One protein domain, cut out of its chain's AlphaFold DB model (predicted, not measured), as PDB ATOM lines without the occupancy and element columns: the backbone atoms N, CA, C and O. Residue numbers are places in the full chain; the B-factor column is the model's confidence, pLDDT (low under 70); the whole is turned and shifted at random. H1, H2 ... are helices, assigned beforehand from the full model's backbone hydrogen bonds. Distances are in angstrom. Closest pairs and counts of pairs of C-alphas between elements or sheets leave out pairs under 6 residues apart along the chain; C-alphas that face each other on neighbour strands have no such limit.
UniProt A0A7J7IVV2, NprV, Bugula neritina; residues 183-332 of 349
ATOM      1  N   GLN A 183      13.868 -27.990  -8.057       98.25
ATOM      2  CA  GLN A 183      14.884 -27.624  -9.053       98.25
ATOM      3  C   GLN A 183      15.196 -26.121  -9.050       98.25
ATOM      4  O   GLN A 183      16.364 -25.752  -9.124       98.25
ATOM      5  N   SER A 184      14.188 -25.259  -8.874       98.50
ATOM      6  CA  SER A 184      14.383 -23.805  -8.787       98.50
ATOM      7  C   SER A 184      15.301 -23.417  -7.627       98.50
ATOM      8  O   SER A 184      16.171 -22.568  -7.789       98.50
ATOM      9  N   GLY A 185      15.186 -24.097  -6.484       98.50
ATOM     10  CA  GLY A 185      16.059 -23.883  -5.331       98.50
ATOM     11  C   GLY A 185      17.498 -24.324  -5.591       98.50
ATOM     12  O   GLY A 185      18.431 -23.645  -5.182       98.50
ATOM     13  N   ALA A 186      17.692 -25.416  -6.331       98.44
ATOM     14  CA  ALA A 186      19.020 -25.856  -6.751       98.44
ATOM     15  C   ALA A 186      19.664 -24.883  -7.758       98.44
ATOM     16  O   ALA A 186      20.864 -24.636  -7.688       98.44
ATOM     17  N   ILE A 187      18.874 -24.294  -8.663       98.88
ATOM     18  CA  ILE A 187      19.337 -23.238  -9.578       98.88
ATOM     19  C   ILE A 187      19.698 -21.969  -8.790       98.88
ATOM     20  O   ILE A 187      20.715 -21.346  -9.080       98.88
ATOM     21  N   ASN A 188      18.905 -21.617  -7.772       98.81
ATOM     22  CA  ASN A 188      19.162 -20.484  -6.879       98.81
ATOM     23  C   ASN A 188      20.507 -20.647  -6.139       98.81
ATOM     24  O   ASN A 188      21.374 -19.782  -6.238       98.81
ATOM     25  N   GLU A 189      20.735 -21.804  -5.511       98.62
ATOM     26  CA  GLU A 189      22.027 -22.180  -4.912       98.62
ATOM     27  C   GLU A 189      23.189 -22.105  -5.910       98.62
ATOM     28  O   GLU A 189      24.251 -21.551  -5.615       98.62
ATOM     29  N   ALA A 190      22.988 -22.640  -7.118       98.81
ATOM     30  CA  ALA A 190      24.022 -22.655  -8.140       98.81
ATOM     31  C   ALA A 190      24.379 -21.237  -8.593       98.81
ATOM     32  O   ALA A 190      25.555 -20.918  -8.716       98.81
ATOM     33  N   TYR A 191      23.394 -20.360  -8.798       98.88
ATOM     34  CA  TYR A 191      23.643 -18.966  -9.157       98.88
ATOM     35  C   TYR A 191      24.487 -18.245  -8.094       98.88
ATOM     36  O   TYR A 191      25.441 -17.543  -8.436       98.88
ATOM     37  N   SER A 192      24.194 -18.466  -6.810       98.81
ATOM     38  CA  SER A 192      24.978 -17.910  -5.703       98.81
ATOM     39  C   SER A 192      26.422 -18.438  -5.678       98.81
ATOM     40  O   SER A 192      27.361 -17.675  -5.441       98.81
ATOM     41  N   ASP A 193      26.641 -19.716  -6.000       98.75
ATOM     42  CA  ASP A 193      27.978 -20.297  -6.200       98.75
ATOM     43  C   ASP A 193      28.720 -19.697  -7.409       98.75
ATOM     44  O   ASP A 193      29.915 -19.397  -7.320       98.75
ATOM     45  N   MET A 194      28.027 -19.480  -8.531       98.81
ATOM     46  CA  MET A 194      28.591 -18.835  -9.725       98.81
ATOM     47  C   MET A 194      29.026 -17.402  -9.426       98.81
ATOM     48  O   MET A 194      30.110 -16.993  -9.844       98.81
ATOM     49  N   ALA A 195      28.216 -16.655  -8.671       98.69
ATOM     50  CA  ALA A 195      28.542 -15.300  -8.241       98.69
ATOM     51  C   ALA A 195      29.784 -15.280  -7.349       98.69
ATOM     52  O   ALA A 195      30.669 -14.448  -7.546       98.69
ATOM     53  N   ALA A 196      29.903 -16.226  -6.417       98.50
ATOM     54  CA  ALA A 196      31.099 -16.374  -5.598       98.50
ATOM     55  C   ALA A 196      32.348 -16.682  -6.448       98.50
ATOM     56  O   ALA A 196      33.396 -16.073  -6.236       98.50
ATOM     57  N   ALA A 197      32.244 -17.561  -7.449       98.44
ATOM     58  CA  ALA A 197      33.360 -17.872  -8.344       98.44
ATOM     59  C   ALA A 197      33.775 -16.670  -9.208       98.44
ATOM     60  O   ALA A 197      34.956 -16.327  -9.281       98.44
ATOM     61  N   ALA A 198      32.795 -15.990  -9.806       98.25
ATOM     62  CA  ALA A 198      32.966 -14.742 -10.543       98.25
ATOM     63  C   ALA A 198      33.655 -13.671  -9.679       98.25
ATOM     64  O   ALA A 198      34.644 -13.060 -10.087       98.25
ATOM     65  N   PHE A 199      33.195 -13.501  -8.438       97.44
ATOM     66  CA  PHE A 199      33.810 -12.594  -7.478       97.44
ATOM     67  C   PHE A 199      35.277 -12.920  -7.228       97.44
ATOM     68  O   PHE A 199      36.134 -12.033  -7.307       97.44
ATOM     69  N   LEU A 200      35.566 -14.187  -6.914       96.06
ATOM     70  CA  LEU A 200      36.918 -14.646  -6.627       96.06
ATOM     71  C   LEU A 200      37.849 -14.403  -7.814       96.06
ATOM     72  O   LEU A 200      38.983 -13.981  -7.599       96.06
ATOM     73  N   ASP A 201      37.379 -14.615  -9.041       95.25
ATOM     74  CA  ASP A 201      38.187 -14.419 -10.238       95.25
ATOM     75  C   ASP A 201      38.461 -12.943 -10.534       95.25
ATOM     76  O   ASP A 201      39.611 -12.511 -10.455       95.25
ATOM     77  N   TYR A 202      37.442 -12.130 -10.829       90.19
ATOM     78  CA  TYR A 202      37.695 -10.816 -11.426       90.19
ATOM     79  C   TYR A 202      37.549  -9.617 -10.488       90.19
ATOM     80  O   TYR A 202      38.107  -8.566 -10.815       90.19
ATOM     81  N   PHE A 203      36.913  -9.755  -9.320       87.75
ATOM     82  CA  PHE A 203      36.865  -8.698  -8.295       87.75
ATOM     83  C   PHE A 203      37.946  -8.876  -7.229       87.75
ATOM     84  O   PHE A 203      38.671  -7.934  -6.911       87.75
ATOM     85  N   TYR A 204      38.083 -10.087  -6.691       88.94
ATOM     86  CA  TYR A 204      39.075 -10.390  -5.663       88.94
ATOM     87  C   TYR A 204      40.468 -10.670  -6.242       88.94
ATOM     88  O   TYR A 204      41.461 -10.446  -5.542       88.94
ATOM     89  N   LYS A 205      40.548 -11.131  -7.503       89.62
ATOM     90  CA  LYS A 205      41.788 -11.571  -8.167       89.62
ATOM     91  C   LYS A 205      42.477 -12.692  -7.384       89.62
ATOM     92  O   LYS A 205      43.647 -12.590  -7.012       89.62
ATOM     93  N   TYR A 206      41.715 -13.736  -7.060       90.31
ATOM     94  CA  TYR A 206      42.233 -14.927  -6.397       90.31
ATOM     95  C   TYR A 206      43.079 -15.778  -7.349       90.31
ATOM     96  O   TYR A 206      43.167 -15.530  -8.548       90.31
ATOM     97  N   ASP A 207      43.703 -16.810  -6.793       88.25
ATOM     98  CA  ASP A 207      44.380 -17.838  -7.574       88.25
ATOM     99  C   ASP A 207      43.373 -18.520  -8.514       88.25
ATOM    100  O   ASP A 207      42.426 -19.164  -8.052       88.25
ATOM    101  N   ALA A 208      43.595 -18.394  -9.827       87.38
ATOM    102  CA  ALA A 208      42.733 -18.938 -10.878       87.38
ATOM    103  C   ALA A 208      42.496 -20.456 -10.743       87.38
ATOM    104  O   ALA A 208      41.458 -20.968 -11.160       87.38
ATOM    105  N   SER A 209      43.411 -21.196 -10.104       85.88
ATOM    106  CA  SER A 209      43.232 -22.629  -9.829       85.88
ATOM    107  C   SER A 209      42.216 -22.924  -8.713       85.88
ATOM    108  O   SER A 209      41.834 -24.081  -8.508       85.88
ATOM    109  N   LYS A 210      41.772 -21.894  -7.982       90.00
ATOM    110  CA  LYS A 210      40.905 -22.000  -6.802       90.00
ATOM    111  C   LYS A 210      39.578 -21.256  -6.928       90.00
ATOM    112  O   LYS A 210      38.722 -21.468  -6.080       90.00
ATOM    113  N   VAL A 211      39.366 -20.435  -7.957       95.19
ATOM    114  CA  VAL A 211      38.142 -19.610  -8.086       95.19
ATOM    115  C   VAL A 211      36.849 -20.436  -8.157       95.19
ATOM    116  O   VAL A 211      35.804 -19.965  -7.738       95.19
ATOM    117  N   TYR A 212      36.922 -21.695  -8.599       96.94
ATOM    118  CA  TYR A 212      35.776 -22.616  -8.669       96.94
ATOM    119  C   TYR A 212      35.549 -23.443  -7.390       96.94
ATOM    120  O   TYR A 212      34.684 -24.316  -7.375       96.94
ATOM    121  N   ARG A 213      36.339 -23.219  -6.334       95.56
ATOM    122  CA  ARG A 213      36.281 -23.948  -5.057       95.56
ATOM    123  C   ARG A 213      35.640 -23.062  -3.994       95.56
ATOM    124  O   ARG A 213      36.314 -22.235  -3.386       95.56
ATOM    125  N   ILE A 214      34.344 -23.247  -3.769       95.81
ATOM    126  CA  ILE A 214      33.522 -22.365  -2.934       95.81
ATOM    127  C   ILE A 214      33.474 -22.859  -1.489       95.81
ATOM    128  O   ILE A 214      33.354 -24.056  -1.215       95.81
ATOM    129  N   GLY A 215      33.589 -21.928  -0.545       93.00
ATOM    130  CA  GLY A 215      33.556 -22.163   0.895       93.00
ATOM    131  C   GLY A 215      34.889 -22.621   1.486       93.00
ATOM    132  O   GLY A 215      34.967 -22.841   2.691       93.00
ATOM    133  N   GLY A 216      35.947 -22.759   0.676       90.81
ATOM    134  CA  GLY A 216      37.279 -23.171   1.145       90.81
ATOM    135  C   GLY A 216      37.854 -22.229   2.198       90.81
ATOM    136  O   GLY A 216      38.462 -22.661   3.171       90.81
ATOM    137  N   ALA A 217      37.570 -20.939   2.046       89.81
ATOM    138  CA  ALA A 217      37.949 -19.867   2.956       89.81
ATOM    139  C   ALA A 217      37.445 -20.021   4.386       89.81
ATOM    140  O   ALA A 217      38.081 -19.586   5.349       89.81
ATOM    141  N   SER A 218      36.255 -20.594   4.495       92.69
ATOM    142  CA  SER A 218      35.553 -20.751   5.752       92.69
ATOM    143  C   SER A 218      36.008 -22.015   6.469       92.69
ATOM    144  O   SER A 218      35.635 -22.204   7.615       92.69
ATOM    145  N   LEU A 219      36.834 -22.866   5.847       92.88
ATOM    146  CA  LEU A 219      37.253 -24.164   6.373       92.88
ATOM    147  C   LEU A 219      38.673 -24.123   6.948       92.88
ATOM    148  O   LEU A 219      39.590 -23.560   6.359       92.88
ATOM    149  N   LYS A 220      38.881 -24.798   8.085       90.81
ATOM    150  CA  LYS A 220      40.203 -24.897   8.731       90.81
ATOM    151  C   LYS A 220      41.120 -25.963   8.119       90.81
ATOM    152  O   LYS A 220      42.337 -25.829   8.192       90.81
ATOM    153  N   TYR A 221      40.550 -27.024   7.534       85.44
ATOM    154  CA  TYR A 221      41.300 -28.241   7.159       85.44
ATOM    155  C   TYR A 221      40.894 -28.887   5.824       85.44
ATOM    156  O   TYR A 221      41.338 -29.995   5.513       85.44
ATOM    157  N   ARG A 222      39.984 -28.280   5.061       85.38
ATOM    158  CA  ARG A 222      39.449 -28.844   3.811       85.38
ATOM    159  C   ARG A 222      39.535 -27.817   2.699       85.38
ATOM    160  O   ARG A 222      39.623 -26.625   2.962       85.38
ATOM    161  N   THR A 223      39.527 -28.299   1.461       87.19
ATOM    162  CA  THR A 223      39.813 -27.456   0.300       87.19
ATOM    163  C   THR A 223      38.626 -26.576  -0.082       87.19
ATOM    164  O   THR A 223      38.833 -25.438  -0.491       87.19
ATOM    165  N   ALA A 224      37.400 -27.099   0.020       93.44
ATOM    166  CA  ALA A 224      36.165 -26.378  -0.286       93.44
ATOM    167  C   ALA A 224      34.940 -27.115   0.275       93.44
ATOM    168  O   ALA A 224      35.032 -28.288   0.649       93.44
ATOM    169  N   LEU A 225      33.792 -26.438   0.293       93.25
ATOM    170  CA  LEU A 225      32.483 -27.077   0.458       93.25
ATOM    171  C   LEU A 225      31.983 -27.625  -0.880       93.25
ATOM    172  O   LEU A 225      31.425 -28.717  -0.927       93.25
ATOM    173  N   ARG A 226      32.213 -26.883  -1.970       94.94
ATOM    174  CA  ARG A 226      31.784 -27.236  -3.329       94.94
ATOM    175  C   ARG A 226      32.882 -26.921  -4.343       94.94
ATOM    176  O   ARG A 226      33.654 -25.982  -4.162       94.94
ATOM    177  N   ASP A 227      32.953 -27.715  -5.405       96.25
ATOM    178  CA  ASP A 227      33.836 -27.484  -6.553       96.25
ATOM    179  C   ASP A 227      32.977 -27.505  -7.817       96.25
ATOM    180  O   ASP A 227      32.437 -28.545  -8.194       96.25
ATOM    181  N   LEU A 228      32.815 -26.334  -8.438       97.75
ATOM    182  CA  LEU A 228      31.915 -26.140  -9.578       97.75
ATOM    183  C   LEU A 228      32.360 -26.996 -10.767       97.75
ATOM    184  O   LEU A 228      31.534 -27.541 -11.482       97.75
ATOM    185  N   CYS A 229      33.666 -27.161 -10.972       97.12
ATOM    186  CA  CYS A 229      34.196 -27.900 -12.115       97.12
ATOM    187  C   CYS A 229      34.295 -29.405 -11.858       97.12
ATOM    188  O   CYS A 229      34.251 -30.193 -12.804       97.12
ATOM    189  N   ASN A 230      34.462 -29.810 -10.600       95.75
ATOM    190  CA  ASN A 230      34.528 -31.207 -10.192       95.75
ATOM    191  C   ASN A 230      33.642 -31.455  -8.957       95.75
ATOM    192  O   ASN A 230      34.165 -31.567  -7.846       95.75
ATOM    193  N   PRO A 231      32.315 -31.609  -9.133       93.94
ATOM    194  CA  PRO A 231      31.390 -31.753  -8.009       93.94
ATOM    195  C   PRO A 231      31.667 -32.948  -7.085       93.94
ATOM    196  O   PRO A 231      31.261 -32.937  -5.929       93.94
ATOM    197  N   ARG A 232      32.383 -33.975  -7.564       90.31
ATOM    198  CA  ARG A 232      32.790 -35.157  -6.780       90.31
ATOM    199  C   ARG A 232      34.256 -35.108  -6.334       90.31
ATOM    200  O   ARG A 232      34.870 -36.147  -6.103       90.31
ATOM    201  N   ASN A 233      34.842 -33.916  -6.227       90.06
ATOM    202  CA  ASN A 233      36.202 -33.740  -5.729       90.06
ATOM    203  C   ASN A 233      36.343 -34.356  -4.320       90.06
ATOM    204  O   ASN A 233      35.650 -33.979  -3.378       90.06
ATOM    205  N   SER A 234      37.269 -35.304  -4.169       86.88
ATOM    206  CA  SER A 234      37.468 -36.061  -2.926       86.88
ATOM    207  C   SER A 234      37.980 -35.221  -1.749       86.88
ATOM    208  O   SER A 234      37.941 -35.675  -0.609       86.88
ATOM    209  N   ASN A 235      38.441 -33.993  -2.004       86.50
ATOM    210  CA  ASN A 235      38.919 -33.066  -0.976       86.50
ATOM    211  C   ASN A 235      37.834 -32.106  -0.453       86.50
ATOM    212  O   ASN A 235      38.143 -31.209   0.342       86.50
ATOM    213  N   LEU A 236      36.583 -32.259  -0.904       88.38
ATOM    214  CA  LEU A 236      35.450 -31.489  -0.397       88.38
ATOM    215  C   LEU A 236      35.070 -31.928   1.019       88.38
ATOM    216  O   LEU A 236      35.155 -33.105   1.375       88.38
ATOM    217  N   LEU A 237      34.618 -30.980   1.841       86.50
ATOM    218  CA  LEU A 237      33.916 -31.323   3.075       86.50
ATOM    219  C   LEU A 237      32.460 -31.663   2.741       86.50
ATOM    220  O   LEU A 237      31.632 -30.770   2.576       86.50
ATOM    221  N   GLN A 238      32.132 -32.952   2.697       78.44
ATOM    222  CA  GLN A 238      30.753 -33.389   2.511       78.44
ATOM    223  C   GLN A 238      30.011 -33.382   3.855       78.44
ATOM    224  O   GLN A 238      30.127 -34.310   4.651       78.44
ATOM    225  N   TYR A 239      29.244 -32.320   4.117       65.38
ATOM    226  CA  TYR A 239      28.484 -32.156   5.366       65.38
ATOM    227  C   TYR A 239      27.355 -33.201   5.527       65.38
ATOM    228  O   TYR A 239      26.891 -33.449   6.638       65.38
ATOM    229  N   ARG A 240      26.933 -33.845   4.425       72.19
ATOM    230  CA  ARG A 240      25.878 -34.873   4.363       72.19
ATOM    231  C   ARG A 240      26.231 -35.992   3.373       72.19
ATOM    232  O   ARG A 240      25.764 -35.959   2.238       72.19
ATOM    233  N   PRO A 241      27.072 -36.968   3.757       74.00
ATOM    234  CA  PRO A 241      27.492 -38.043   2.852       74.00
ATOM    235  C   PRO A 241      26.345 -38.974   2.430       74.00
ATOM    236  O   PRO A 241      26.433 -39.621   1.393       74.00
ATOM    237  N   ASP A 242      25.252 -39.003   3.197       78.88
ATOM    238  CA  ASP A 242      24.011 -39.720   2.882       78.88
ATOM    239  C   ASP A 242      23.255 -39.131   1.683       78.88
ATOM    240  O   ASP A 242      22.442 -39.813   1.062       78.88
ATOM    241  N   LYS A 243      23.526 -37.868   1.346       81.19
ATOM    242  CA  LYS A 243      22.928 -37.186   0.206       81.19
ATOM    243  C   LYS A 243      24.022 -36.948  -0.841       81.19
ATOM    244  O   LYS A 243      24.852 -36.057  -0.653       81.19
ATOM    245  N   PRO A 244      24.067 -37.726  -1.935       84.81
ATOM    246  CA  PRO A 244      25.122 -37.580  -2.926       84.81
ATOM    247  C   PRO A 244      24.985 -36.264  -3.698       84.81
ATOM    248  O   PRO A 244      23.882 -35.780  -3.951       84.81
ATOM    249  N   ILE A 245      26.133 -35.708  -4.088       92.00
ATOM    250  CA  ILE A 245      26.218 -34.584  -5.022       92.00
ATOM    251  C   ILE A 245      25.838 -35.093  -6.417       92.00
ATOM    252  O   ILE A 245      26.373 -36.114  -6.870       92.00
ATOM    253  N   LEU A 246      24.918 -34.397  -7.088       94.25
ATOM    254  CA  LEU A 246      24.469 -34.795  -8.419       94.25
ATOM    255  C   LEU A 246      25.494 -34.412  -9.488       94.25
ATOM    256  O   LEU A 246      26.118 -33.355  -9.432       94.25
ATOM    257  N   THR A 247      25.639 -35.282 -10.485       95.62
ATOM    258  CA  THR A 247      26.433 -35.026 -11.700       95.62
ATOM    259  C   THR A 247      25.623 -35.206 -12.980       95.62
ATOM    260  O   THR A 247      26.132 -34.911 -14.052       95.62
ATOM    261  N   SER A 248      24.382 -35.677 -12.865       97.12
ATOM    262  CA  SER A 248      23.411 -35.817 -13.945       97.12
ATOM    263  C   SER A 248      22.040 -35.379 -13.433       97.12
ATOM    264  O   SER A 248      21.665 -35.700 -12.301       97.12
ATOM    265  N   ALA A 249      21.285 -34.644 -14.249       97.25
ATOM    266  CA  ALA A 249      19.906 -34.284 -13.943       97.25
ATOM    267  C   ALA A 249      18.959 -35.495 -13.960       97.25
ATOM    268  O   ALA A 249      17.898 -35.433 -13.341       97.25
ATOM    269  N   LEU A 250      19.351 -36.602 -14.601       96.44
ATOM    270  CA  LEU A 250      18.578 -37.849 -14.624       96.44
ATOM    271  C   LEU A 250      18.485 -38.502 -13.236       96.44
ATOM    272  O   LEU A 250      17.514 -39.197 -12.948       96.44
ATOM    273  N   ASP A 251      19.454 -38.226 -12.361       95.81
ATOM    274  CA  ASP A 251      19.495 -38.722 -10.980       95.81
ATOM    275  C   ASP A 251      18.684 -37.843 -10.003       95.81
ATOM    276  O   ASP A 251      18.669 -38.080  -8.789       95.81
ATOM    277  N   TYR A 252      18.038 -36.778 -10.489       95.88
ATOM    278  CA  TYR A 252      17.309 -35.850  -9.632       95.88
ATOM    279  C   TYR A 252      16.032 -36.469  -9.055       95.88
ATOM    280  O   TYR A 252      15.195 -37.027  -9.761       95.88
ATOM    281  N   THR A 253      15.818 -36.255  -7.756       93.50
ATOM    282  CA  THR A 253      14.562 -36.573  -7.071       93.50
ATOM    283  C   THR A 253      14.076 -35.362  -6.286       93.50
ATOM    284  O   THR A 253      14.863 -34.503  -5.885       93.50
ATOM    285  N   VAL A 254      12.780 -35.313  -5.976       88.19
ATOM    286  CA  VAL A 254      12.200 -34.237  -5.150       88.19
ATOM    287  C   VAL A 254      12.781 -34.171  -3.730       88.19
ATOM    288  O   VAL A 254      12.639 -33.150  -3.064       88.19
ATOM    289  N   THR A 255      13.442 -35.237  -3.267       89.56
ATOM    290  CA  THR A 255      14.111 -35.312  -1.960       89.56
ATOM    291  C   THR A 255      15.591 -34.930  -2.000       89.56
ATOM    292  O   THR A 255      16.230 -34.864  -0.945       89.56
ATOM    293  N   THR A 256      16.157 -34.699  -3.188       91.25
ATOM    294  CA  THR A 256      17.561 -34.308  -3.330       91.25
ATOM    295  C   THR A 256      17.804 -32.958  -2.656       91.25
ATOM    296  O   THR A 256      17.020 -32.021  -2.799       91.25
ATOM    297  N   ASP A 257      18.908 -32.858  -1.911       93.38
ATOM    298  CA  ASP A 257      19.325 -31.611  -1.272       93.38
ATOM    299  C   ASP A 257      19.615 -30.519  -2.304       93.38
ATOM    300  O   ASP A 257      20.289 -30.783  -3.302       93.38
ATOM    301  N   LEU A 258      19.158 -29.291  -2.051       94.81
ATOM    302  CA  LEU A 258      19.336 -28.178  -2.987       94.81
ATOM    303  C   LEU A 258      20.822 -27.892  -3.243       94.81
ATOM    304  O   LEU A 258      21.212 -27.758  -4.399       94.81
ATOM    305  N   HIS A 259      21.660 -27.921  -2.200       94.25
ATOM    306  CA  HIS A 259      23.106 -27.683  -2.311       94.25
ATOM    307  C   HIS A 259      23.838 -28.783  -3.090       94.25
ATOM    308  O   HIS A 259      24.927 -28.566  -3.612       94.25
ATOM    309  N   ASN A 260      23.269 -29.989  -3.144       94.31
ATOM    310  CA  ASN A 260      23.835 -31.107  -3.896       94.31
ATOM    311  C   ASN A 260      23.346 -31.125  -5.343       94.31
ATOM    312  O   ASN A 260      24.084 -31.539  -6.234       94.31
ATOM    313  N   ALA A 261      22.101 -30.708  -5.577       96.75
ATOM    314  CA  ALA A 261      21.533 -30.567  -6.910       96.75
ATOM    315  C   ALA A 261      22.071 -29.322  -7.640       96.75
ATOM    316  O   ALA A 261      22.159 -29.331  -8.867       96.75
ATOM    317  N   SER A 262      22.491 -28.283  -6.908       97.75
ATOM    318  CA  SER A 262      23.100 -27.072  -7.476       97.75
ATOM    319  C   SER A 262      24.371 -27.359  -8.278       97.75
ATOM    320  O   SER A 262      24.679 -26.646  -9.234       97.75
ATOM    321  N   ALA A 263      25.057 -28.462  -7.964       97.50
ATOM    322  CA  ALA A 263      26.212 -28.964  -8.697       97.50
ATOM    323  C   ALA A 263      25.985 -29.083 -10.211       97.50
ATOM    324  O   ALA A 263      26.930 -28.874 -10.967       97.50
ATOM    325  N   LEU A 264      24.757 -29.369 -10.661       98.62
ATOM    326  CA  LEU A 264      24.432 -29.493 -12.085       98.62
ATOM    327  C   LEU A 264      24.643 -28.163 -12.821       98.62
ATOM    328  O   LEU A 264      25.397 -28.082 -13.789       98.62
ATOM    329  N   TYR A 265      24.027 -27.095 -12.314       98.81
ATOM    330  CA  TYR A 265      24.153 -25.759 -12.893       98.81
ATOM    331  C   TYR A 265      25.553 -25.177 -12.666       98.81
ATOM    332  O   TYR A 265      26.130 -24.599 -13.583       98.81
ATOM    333  N   SER A 266      26.136 -25.394 -11.486       98.56
ATOM    334  CA  SER A 266      27.521 -25.032 -11.159       98.56
ATOM    335  C   SER A 266      28.539 -25.642 -12.133       98.56
ATOM    336  O   SER A 266      29.461 -24.956 -12.586       98.56
ATOM    337  N   LYS A 267      28.338 -26.908 -12.517       98.69
ATOM    338  CA  LYS A 267      29.153 -27.607 -13.515       98.69
ATOM    339  C   LYS A 267      28.966 -27.038 -14.910       98.69
ATOM    340  O   LYS A 267      29.966 -26.692 -15.533       98.69
ATOM    341  N   ALA A 268      27.727 -26.854 -15.361       98.81
ATOM    342  CA  ALA A 268      27.453 -26.220 -16.651       98.81
ATOM    343  C   ALA A 268      28.080 -24.813 -16.740       98.81
ATOM    344  O   ALA A 268      28.695 -24.464 -17.744       98.81
ATOM    345  N   PHE A 269      28.020 -24.022 -15.668       98.88
ATOM    346  CA  PHE A 269      28.697 -22.728 -15.614       98.88
ATOM    347  C   PHE A 269      30.217 -22.840 -15.778       98.88
ATOM    348  O   PHE A 269      30.780 -22.096 -16.578       98.88
ATOM    349  N   CYS A 270      30.880 -23.763 -15.070       98.62
ATOM    350  CA  CYS A 270      32.325 -23.958 -15.232       98.62
ATOM    351  C   CYS A 270      32.701 -24.418 -16.653       98.62
ATOM    352  O   CYS A 270      33.717 -23.982 -17.195       98.62
ATOM    353  N   GLU A 271      31.905 -25.297 -17.266       98.69
ATOM    354  CA  GLU A 271      32.140 -25.732 -18.648       98.69
ATOM    355  C   GLU A 271      32.011 -24.564 -19.633       98.69
ATOM    356  O   GLU A 271      32.867 -24.380 -20.504       98.69
ATOM    357  N   LEU A 272      30.990 -23.717 -19.460       98.81
ATOM    358  CA  LEU A 272      30.812 -22.528 -20.288       98.81
ATOM    359  C   LEU A 272      31.961 -21.533 -20.092       98.81
ATOM    360  O   LEU A 272      32.546 -21.090 -21.073       98.81
ATOM    361  N   SER A 273      32.331 -21.214 -18.849       98.38
ATOM    362  CA  SER A 273      33.374 -20.222 -18.549       98.38
ATOM    363  C   SER A 273      34.773 -20.622 -19.022       98.38
ATOM    364  O   SER A 273      35.643 -19.759 -19.136       98.38
ATOM    365  N   LYS A 274      35.004 -21.914 -19.276       97.62
ATOM    366  CA  LYS A 274      36.264 -22.464 -19.803       97.62
ATOM    367  C   LYS A 274      36.226 -22.778 -21.296       97.62
ATOM    368  O   LYS A 274      37.250 -23.173 -21.854       97.62
ATOM    369  N   SER A 275      35.071 -22.636 -21.941       98.12
ATOM    370  CA  SER A 275      34.934 -22.878 -23.374       98.12
ATOM    371  C   SER A 275      35.665 -21.806 -24.188       98.12
ATOM    372  O   SER A 275      35.760 -20.647 -23.787       98.12
ATOM    373  N   THR A 276      36.190 -22.174 -25.359       97.75
ATOM    374  CA  THR A 276      36.888 -21.230 -26.245       97.75
ATOM    375  C   THR A 276      36.011 -20.020 -26.560       97.75
ATOM    376  O   THR A 276      34.872 -20.169 -26.994       97.75
ATOM    377  N   GLY A 277      36.556 -18.816 -26.378       97.31
ATOM    378  CA  GLY A 277      35.823 -17.570 -26.610       97.31
ATOM    379  C   GLY A 277      34.919 -17.145 -25.451       97.31
ATOM    380  O   GLY A 277      34.163 -16.188 -25.620       97.31
ATOM    381  N   TRP A 278      35.001 -17.819 -24.303       98.38
ATOM    382  CA  TRP A 278      34.353 -17.447 -23.051       98.38
ATOM    383  C   TRP A 278      35.380 -17.184 -21.952       98.38
ATOM    384  O   TRP A 278      36.489 -17.716 -21.960       98.38
ATOM    385  N   ASP A 279      34.972 -16.362 -20.995       96.88
ATOM    386  CA  ASP A 279      35.604 -16.230 -19.690       96.88
ATOM    387  C   ASP A 279      34.522 -16.299 -18.597       96.88
ATOM    388  O   ASP A 279      33.318 -16.373 -18.874       96.88
ATOM    389  N   ILE A 280      34.947 -16.303 -17.334       97.50
ATOM    390  CA  ILE A 280      34.030 -16.401 -16.196       97.50
ATOM    391  C   ILE A 280      33.133 -15.167 -16.039       97.50
ATOM    392  O   ILE A 280      31.997 -15.309 -15.593       97.50
ATOM    393  N   GLU A 281      33.591 -13.977 -16.439       96.00
ATOM    394  CA  GLU A 281      32.793 -12.748 -16.381       96.00
ATOM    395  C   GLU A 281      31.655 -12.803 -17.409       96.00
ATOM    396  O   GLU A 281      30.501 -12.516 -17.084       96.00
ATOM    397  N   GLN A 282      31.948 -13.236 -18.633       97.44
ATOM    398  CA  GLN A 282      30.972 -13.420 -19.703       97.44
ATOM    399  C   GLN A 282      29.976 -14.525 -19.366       97.44
ATOM    400  O   GLN A 282      28.771 -14.314 -19.507       97.44
ATOM    401  N   ALA A 283      30.450 -15.679 -18.884       98.44
ATOM    402  CA  ALA A 283      29.567 -16.751 -18.438       98.44
ATOM    403  C   ALA A 283      28.649 -16.253 -17.311       98.44
ATOM    404  O   ALA A 283      27.432 -16.398 -17.398       98.44
ATOM    405  N   PHE A 284      29.196 -15.575 -16.298       98.56
ATOM    406  CA  PHE A 284      28.397 -15.071 -15.180       98.56
ATOM    407  C   PHE A 284      27.395 -13.997 -15.610       98.56
ATOM    408  O   PHE A 284      26.265 -13.977 -15.120       98.56
ATOM    409  N   THR A 285      27.767 -13.151 -16.570       97.62
ATOM    410  CA  THR A 285      26.865 -12.168 -17.185       97.62
ATOM    411  C   THR A 285      25.676 -12.857 -17.854       97.62
ATOM    412  O   THR A 285      24.541 -12.439 -17.648       97.62
ATOM    413  N   VAL A 286      25.890 -13.956 -18.584       98.00
ATOM    414  CA  VAL A 286      24.796 -14.722 -19.208       98.00
ATOM    415  C   VAL A 286      23.848 -15.317 -18.167       98.00
ATOM    416  O   VAL A 286      22.636 -15.142 -18.282       98.00
ATOM    417  N   PHE A 287      24.367 -15.987 -17.134       98.69
ATOM    418  CA  PHE A 287      23.521 -16.541 -16.068       98.69
ATOM    419  C   PHE A 287      22.803 -15.440 -15.273       98.69
ATOM    420  O   PHE A 287      21.653 -15.610 -14.878       98.69
ATOM    421  N   THR A 288      23.438 -14.280 -15.091       98.12
ATOM    422  CA  THR A 288      22.812 -13.110 -14.460       98.12
ATOM    423  C   THR A 288      21.688 -12.544 -15.319       98.12
ATOM    424  O   THR A 288      20.602 -12.306 -14.803       98.12
ATOM    425  N   ASN A 289      21.887 -12.399 -16.628       95.81
ATOM    426  CA  ASN A 289      20.831 -11.972 -17.545       95.81
ATOM    427  C   ASN A 289      19.673 -12.976 -17.573       95.81
ATOM    428  O   ASN A 289      18.515 -12.570 -17.602       95.81
ATOM    429  N   ALA A 290      19.962 -14.279 -17.490       97.38
ATOM    430  CA  ALA A 290      18.929 -15.294 -17.339       97.38
ATOM    431  C   ALA A 290      18.120 -15.091 -16.048       97.38
ATOM    432  O   ALA A 290      16.897 -15.052 -16.117       97.38
ATOM    433  N   ASN A 291      18.779 -14.854 -14.911       97.50
ATOM    434  CA  ASN A 291      18.126 -14.550 -13.631       97.50
ATOM    435  C   ASN A 291      17.271 -13.269 -13.686       97.50
ATOM    436  O   ASN A 291      16.179 -13.226 -13.131       97.50
ATOM    437  N   VAL A 292      17.739 -12.231 -14.375       94.38
ATOM    438  CA  VAL A 292      17.051 -10.931 -14.431       94.38
ATOM    439  C   VAL A 292      15.881 -10.922 -15.420       94.38
ATOM    440  O   VAL A 292      14.858 -10.304 -15.143       94.38
ATOM    441  N   ILE A 293      16.026 -11.574 -16.575       92.69
ATOM    442  CA  ILE A 293      15.128 -11.379 -17.728       92.69
ATOM    443  C   ILE A 293      14.258 -12.612 -17.995       92.69
ATOM    444  O   ILE A 293      13.098 -12.481 -18.384       92.69
ATOM    445  N   TYR A 294      14.807 -13.817 -17.819       94.81
ATOM    446  CA  TYR A 294      14.220 -15.031 -18.395       94.81
ATOM    447  C   TYR A 294      13.689 -16.031 -17.377       94.81
ATOM    448  O   TYR A 294      12.683 -16.690 -17.656       94.81
ATOM    449  N   TRP A 295      14.365 -16.175 -16.242       97.62
ATOM    450  CA  TRP A 295      14.010 -17.156 -15.233       97.62
ATOM    451  C   TRP A 295      12.733 -16.767 -14.496       97.62
ATOM    452  O   TRP A 295      12.464 -15.600 -14.218       97.62
ATOM    453  N   LYS A 296      11.950 -17.784 -14.160       97.31
ATOM    454  CA  LYS A 296      10.681 -17.689 -13.444       97.31
ATOM    455  C   LYS A 296      10.783 -18.408 -12.102       97.31
ATOM    456  O   LYS A 296      11.552 -19.361 -11.989       97.31
ATOM    457  N   PRO A 297       9.915 -18.079 -11.125       98.31
ATOM    458  CA  PRO A 297      10.008 -18.628  -9.772       98.31
ATOM    459  C   PRO A 297      10.063 -20.158  -9.669       98.31
ATOM    460  O   PRO A 297      10.626 -20.693  -8.721       98.31
ATOM    461  N   ARG A 298       9.471 -20.872 -10.632       97.81
ATOM    462  CA  ARG A 298       9.324 -22.337 -10.630       97.81
ATOM    463  C   ARG A 298      10.025 -23.021 -11.796       97.81
ATOM    464  O   ARG A 298       9.614 -24.113 -12.181       97.81
ATOM    465  N   ASP A 299      11.012 -22.366 -12.400       97.50
ATOM    466  CA  ASP A 299      11.716 -22.982 -13.515       97.50
ATOM    467  C   ASP A 299      12.348 -24.322 -13.126       97.50
ATOM    468  O   ASP A 299      12.882 -24.512 -12.029       97.50
ATOM    469  N   THR A 300      12.251 -25.261 -14.061       97.88
ATOM    470  CA  THR A 300      12.938 -26.546 -14.017       97.88
ATOM    471  C   THR A 300      14.351 -26.374 -14.558       97.88
ATOM    472  O   THR A 300      14.677 -25.362 -15.180       97.88
ATOM    473  N   PHE A 301      15.201 -27.386 -14.391       98.25
ATOM    474  CA  PHE A 301      16.530 -27.392 -14.994       98.25
ATOM    475  C   PHE A 301      16.480 -27.165 -16.508       98.25
ATOM    476  O   PHE A 301      17.279 -26.390 -17.028       98.25
ATOM    477  N   ASN A 302      15.512 -27.763 -17.199       97.56
ATOM    478  CA  ASN A 302      15.372 -27.628 -18.646       97.56
ATOM    479  C   ASN A 302      14.832 -26.246 -19.048       97.56
ATOM    480  O   ASN A 302      15.377 -25.615 -19.956       97.56
ATOM    481  N   SER A 303      13.801 -25.727 -18.361       96.62
ATOM    482  CA  SER A 303      13.228 -24.416 -18.710       96.62
ATOM    483  C   SER A 303      14.174 -23.259 -18.384       96.62
ATOM    484  O   SER A 303      14.312 -22.341 -19.196       96.62
ATOM    485  N   ALA A 304      14.907 -23.326 -17.269       98.00
ATOM    486  CA  ALA A 304      15.922 -22.327 -16.937       98.00
ATOM    487  C   ALA A 304      17.117 -22.357 -17.908       98.00
ATOM    488  O   ALA A 304      17.640 -21.289 -18.246       98.00
ATOM    489  N   ALA A 305      17.505 -23.523 -18.442       98.38
ATOM    490  CA  ALA A 305      18.572 -23.625 -19.440       98.38
ATOM    491  C   ALA A 305      18.181 -22.904 -20.741       98.38
ATOM    492  O   ALA A 305      19.014 -22.236 -21.356       98.38
ATOM    493  N   CYS A 306      16.897 -22.930 -21.118       97.00
ATOM    494  CA  CYS A 306      16.389 -22.113 -22.220       97.00
ATOM    495  C   CYS A 306      16.619 -20.607 -21.989       97.00
ATOM    496  O   CYS A 306      16.947 -19.887 -22.932       97.00
ATOM    497  N   GLY A 307      16.475 -20.124 -20.751       96.75
ATOM    498  CA  GLY A 307      16.762 -18.731 -20.391       96.75
ATOM    499  C   GLY A 307      18.239 -18.366 -20.555       96.75
ATOM    500  O   GLY A 307      18.558 -17.319 -21.114       96.75
ATOM    501  N   VAL A 308      19.147 -19.266 -20.161       98.19
ATOM    502  CA  VAL A 308      20.601 -19.086 -20.336       98.19
ATOM    503  C   VAL A 308      20.975 -19.038 -21.822       98.19
ATOM    504  O   VAL A 308      21.758 -18.186 -22.233       98.19
ATOM    505  N   LYS A 309      20.363 -19.885 -22.659       97.19
ATOM    506  CA  LYS A 309      20.568 -19.869 -24.118       97.19
ATOM    507  C   LYS A 309      20.164 -18.538 -24.750       97.19
ATOM    508  O   LYS A 309      20.909 -18.009 -25.571       97.19
ATOM    509  N   LYS A 310      19.003 -17.997 -24.366       94.62
ATOM    510  CA  LYS A 310      18.535 -16.685 -24.844       94.62
ATOM    511  C   LYS A 310      19.502 -15.583 -24.421       94.62
ATOM    512  O   LYS A 310      20.037 -14.899 -25.282       94.62
ATOM    513  N   ALA A 311      19.851 -15.534 -23.137       96.06
ATOM    514  CA  ALA A 311      20.815 -14.571 -22.611       96.06
ATOM    515  C   ALA A 311      22.196 -14.642 -23.295       96.06
ATOM    516  O   ALA A 311      22.840 -13.611 -23.493       96.06
ATOM    517  N   ALA A 312      22.663 -15.836 -23.674       97.12
ATOM    518  CA  ALA A 312      23.917 -16.005 -24.406       97.12
ATOM    519  C   ALA A 312      23.842 -15.440 -25.827       97.12
ATOM    520  O   ALA A 312      24.793 -14.797 -26.282       97.12
ATOM    521  N   TYR A 313      22.715 -15.662 -26.510       95.62
ATOM    522  CA  TYR A 313      22.465 -15.052 -27.810       95.62
ATOM    523  C   TYR A 313      22.405 -13.531 -27.697       95.62
ATOM    524  O   TYR A 313      23.085 -12.864 -28.461       95.62
ATOM    525  N   ASP A 314      21.690 -12.977 -26.718       92.62
ATOM    526  CA  ASP A 314      21.576 -11.521 -26.570       92.62
ATOM    527  C   ASP A 314      22.929 -10.868 -26.263       92.62
ATOM    528  O   ASP A 314      23.248  -9.801 -26.782       92.62
ATOM    529  N   LEU A 315      23.768 -11.527 -25.453       93.62
ATOM    530  CA  LEU A 315      25.085 -11.000 -25.097       93.62
ATOM    531  C   LEU A 315      26.068 -11.017 -26.276       93.62
ATOM    532  O   LEU A 315      26.845 -10.076 -26.433       93.62
ATOM    533  N   LYS A 316      26.102 -12.106 -27.053       95.38
ATOM    534  CA  LYS A 316      27.134 -12.326 -28.084       95.38
ATOM    535  C   LYS A 316      26.634 -12.162 -29.517       95.38
ATOM    536  O   LYS A 316      27.458 -12.122 -30.423       95.38
ATOM    537  N   ASN A 317      25.325 -12.097 -29.730       94.50
ATOM    538  CA  ASN A 317      24.651 -12.052 -31.027       94.50
ATOM    539  C   ASN A 317      25.108 -13.162 -31.996       94.50
ATOM    540  O   ASN A 317      25.367 -12.922 -33.175       94.50
ATOM    541  N   THR A 318      25.271 -14.394 -31.495       94.69
ATOM    542  CA  THR A 318      25.679 -15.544 -32.322       94.69
ATOM    543  C   THR A 318      24.982 -16.838 -31.915       94.69
ATOM    544  O   THR A 318      24.799 -17.129 -30.733       94.69
ATOM    545  N   TYR A 319      24.673 -17.681 -32.905       93.44
ATOM    546  CA  TYR A 319      24.212 -19.053 -32.660       93.44
ATOM    547  C   TYR A 319      25.302 -19.949 -32.061       93.44
ATOM    548  O   TYR A 319      24.983 -20.914 -31.369       93.44
ATOM    549  N   GLN A 320      26.581 -19.613 -32.264       97.06
ATOM    550  CA  GLN A 320      27.685 -20.323 -31.618       97.06
ATOM    551  C   GLN A 320      27.598 -20.215 -30.090       97.06
ATOM    552  O   GLN A 320      27.749 -21.220 -29.405       97.06
ATOM    553  N   ALA A 321      27.264 -19.033 -29.557       97.38
ATOM    554  CA  ALA A 321      27.084 -18.847 -28.119       97.38
ATOM    555  C   ALA A 321      25.969 -19.742 -27.549       97.38
ATOM    556  O   ALA A 321      26.119 -20.311 -26.472       97.38
ATOM    557  N   VAL A 322      24.875 -19.917 -28.297       96.81
ATOM    558  CA  VAL A 322      23.779 -20.831 -27.932       96.81
ATOM    559  C   VAL A 322      24.258 -22.284 -27.917       96.81
ATOM    560  O   VAL A 322      23.971 -23.014 -26.970       96.81
ATOM    561  N   ALA A 323      25.017 -22.693 -28.938       96.94
ATOM    562  CA  ALA A 323      25.560 -24.044 -29.042       96.94
ATOM    563  C   ALA A 323      26.589 -24.362 -27.939       96.94
ATOM    564  O   ALA A 323      26.680 -25.507 -27.497       96.94
ATOM    565  N   ASP A 324      27.358 -23.373 -27.480       98.50
ATOM    566  CA  ASP A 324      28.286 -23.546 -26.358       98.50
ATOM    567  C   ASP A 324      27.538 -23.733 -25.030       98.50
ATOM    568  O   ASP A 324      27.910 -24.599 -24.241       98.50
ATOM    569  N   VAL A 325      26.438 -22.999 -24.812       98.50
ATOM    570  CA  VAL A 325      25.547 -23.218 -23.659       98.50
ATOM    571  C   VAL A 325      24.937 -24.621 -23.693       98.50
ATOM    572  O   VAL A 325      24.952 -25.311 -22.677       98.50
ATOM    573  N   ASP A 326      24.451 -25.075 -24.852       97.44
ATOM    574  CA  ASP A 326      23.930 -26.441 -25.010       97.44
ATOM    575  C   ASP A 326      24.985 -27.499 -24.676       97.44
ATOM    576  O   ASP A 326      24.701 -28.460 -23.962       97.44
ATOM    577  N   ARG A 327      26.223 -27.308 -25.146       98.38
ATOM    578  CA  ARG A 327      27.335 -28.218 -24.849       98.38
ATOM    579  C   ARG A 327      27.675 -28.239 -23.363       98.38
ATOM    580  O   ARG A 327      27.998 -29.295 -22.836       98.38
ATOM    581  N   ALA A 328      27.614 -27.095 -22.692       98.62
ATOM    582  CA  ALA A 328      27.879 -27.012 -21.266       98.62
ATOM    583  C   ALA A 328      26.818 -27.767 -20.445       98.62
ATOM    584  O   ALA A 328      27.166 -28.562 -19.570       98.62
ATOM    585  N   PHE A 329      25.531 -27.578 -20.753       98.69
ATOM    586  CA  PHE A 329      24.434 -28.259 -20.053       98.69
ATOM    587  C   PHE A 329      24.316 -29.750 -20.386       98.69
ATOM    588  O   PHE A 329      23.924 -30.532 -19.518       98.69
ATOM    589  N   SER A 330      24.715 -30.181 -21.586       97.88
ATOM    590  CA  SER A 330      24.690 -31.605 -21.935       97.88
ATOM    591  C   SER A 330      25.654 -32.445 -21.091       97.88
ATOM    592  O   SER A 330      25.409 -33.632 -20.907       97.88
ATOM    593  N   THR A 331      26.696 -31.842 -20.499       98.06
ATOM    594  CA  THR A 331      27.605 -32.538 -19.564       98.06
ATOM    595  C   THR A 331      26.935 -33.007 -18.270       98.06
ATOM    596  O   THR A 331      27.528 -33.789 -17.529       98.06
ATOM    597  N   VAL A 332      25.723 -32.520 -17.994       98.19
ATOM    598  CA  VAL A 332      24.928 -32.823 -16.799       98.19
ATOM    599  C   VAL A 332      23.498 -33.254 -17.149       98.19
ATOM    600  O   VAL A 332      22.607 -33.169 -16.307       98.19
TER     601      VAL A 332
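AT A GLANCE: This is residues 183 to 332 of the 349 residues of the protein "NprV" of Bugula neritina (UniProt A0A7J7IVV2). Four crossed helices, H3, H4, H5 and H6, make a cluster beside the long helix H1, with H3 nearest the core. Much of the long unnamed stretch of residues 204 to 257 loops out at the other end of the domain, away from H5 and H6, which make a helical hairpin. The printed part has 150 residues, with six named helices in the order H1 to H6 and no named strand, and its class is all helix. It is compact, with a radius of gyration of the C-alphas of 14.6 A, and rounded, spanning 45 by 37 by 23 A.

HOW THE PARTS SIT: H1, residues 183 to 203, is the hub, touching four other helices. With residues 183 to 190 alone it touches H2, residues 258 to 261, closest at the C-alphas of Ala 186 and Leu 258, 4.4 A apart. With residues 187 to 194 alone it touches H3, residues 263 to 274, closest at the C-alphas of Ala 190 and Ser 266, 5.2 A; they run the same way at 36 degrees, only just a steep tilt. H2 and H3 meet only through their link. H4, residues 280 to 294, touches H1, closest at the C-alphas of Ala 198 and Ile 280, 6.0 A. H5, residues 301 to 316, touches H4 at a steep tilt of 65 degrees, opposite ways, closest at the C-alphas of Tyr 294 and Gly 307, 4.9 A. H5 and H6, residues 319 to 330, form a hairpin at a shallow tilt of 29 degrees, closest at the C-alphas of Lys 309 and Val 322, 5.1 A. H6 touches H3 with residues 324 to 329 alone, closest at the C-alphas of Ala 268 and Ala 328, 4.7 A; H1 and H6 are apart. Every O i to N i+4 pair is within hydrogen-bond range in H1, H3, H4, H5 and H6; H2 is too short for such a pair.

IN THESE COORDINATES: H1 begins at C-alpha 183 (14.884, -27.624, -9.053) and is 29.0 A long. H2 measures 5.1 A, H3 16.3 A, H4 20.0 A and H5 22.6 A. H6 is 16.5 A long and ends at C-alpha 330 (24.690, -31.605, -21.935).

THE WHOLE: The C-alphas of Lys 220 and Tyr 319 are the two farthest apart, 44.8 A. The link from H1 to H2 is long, with 54 residues; in it residues 213 to 214 pair antiparallel with residues 226 to 227. The printed part has no cut. Its mean pLDDT is 94.6, and residue 239 is under 70.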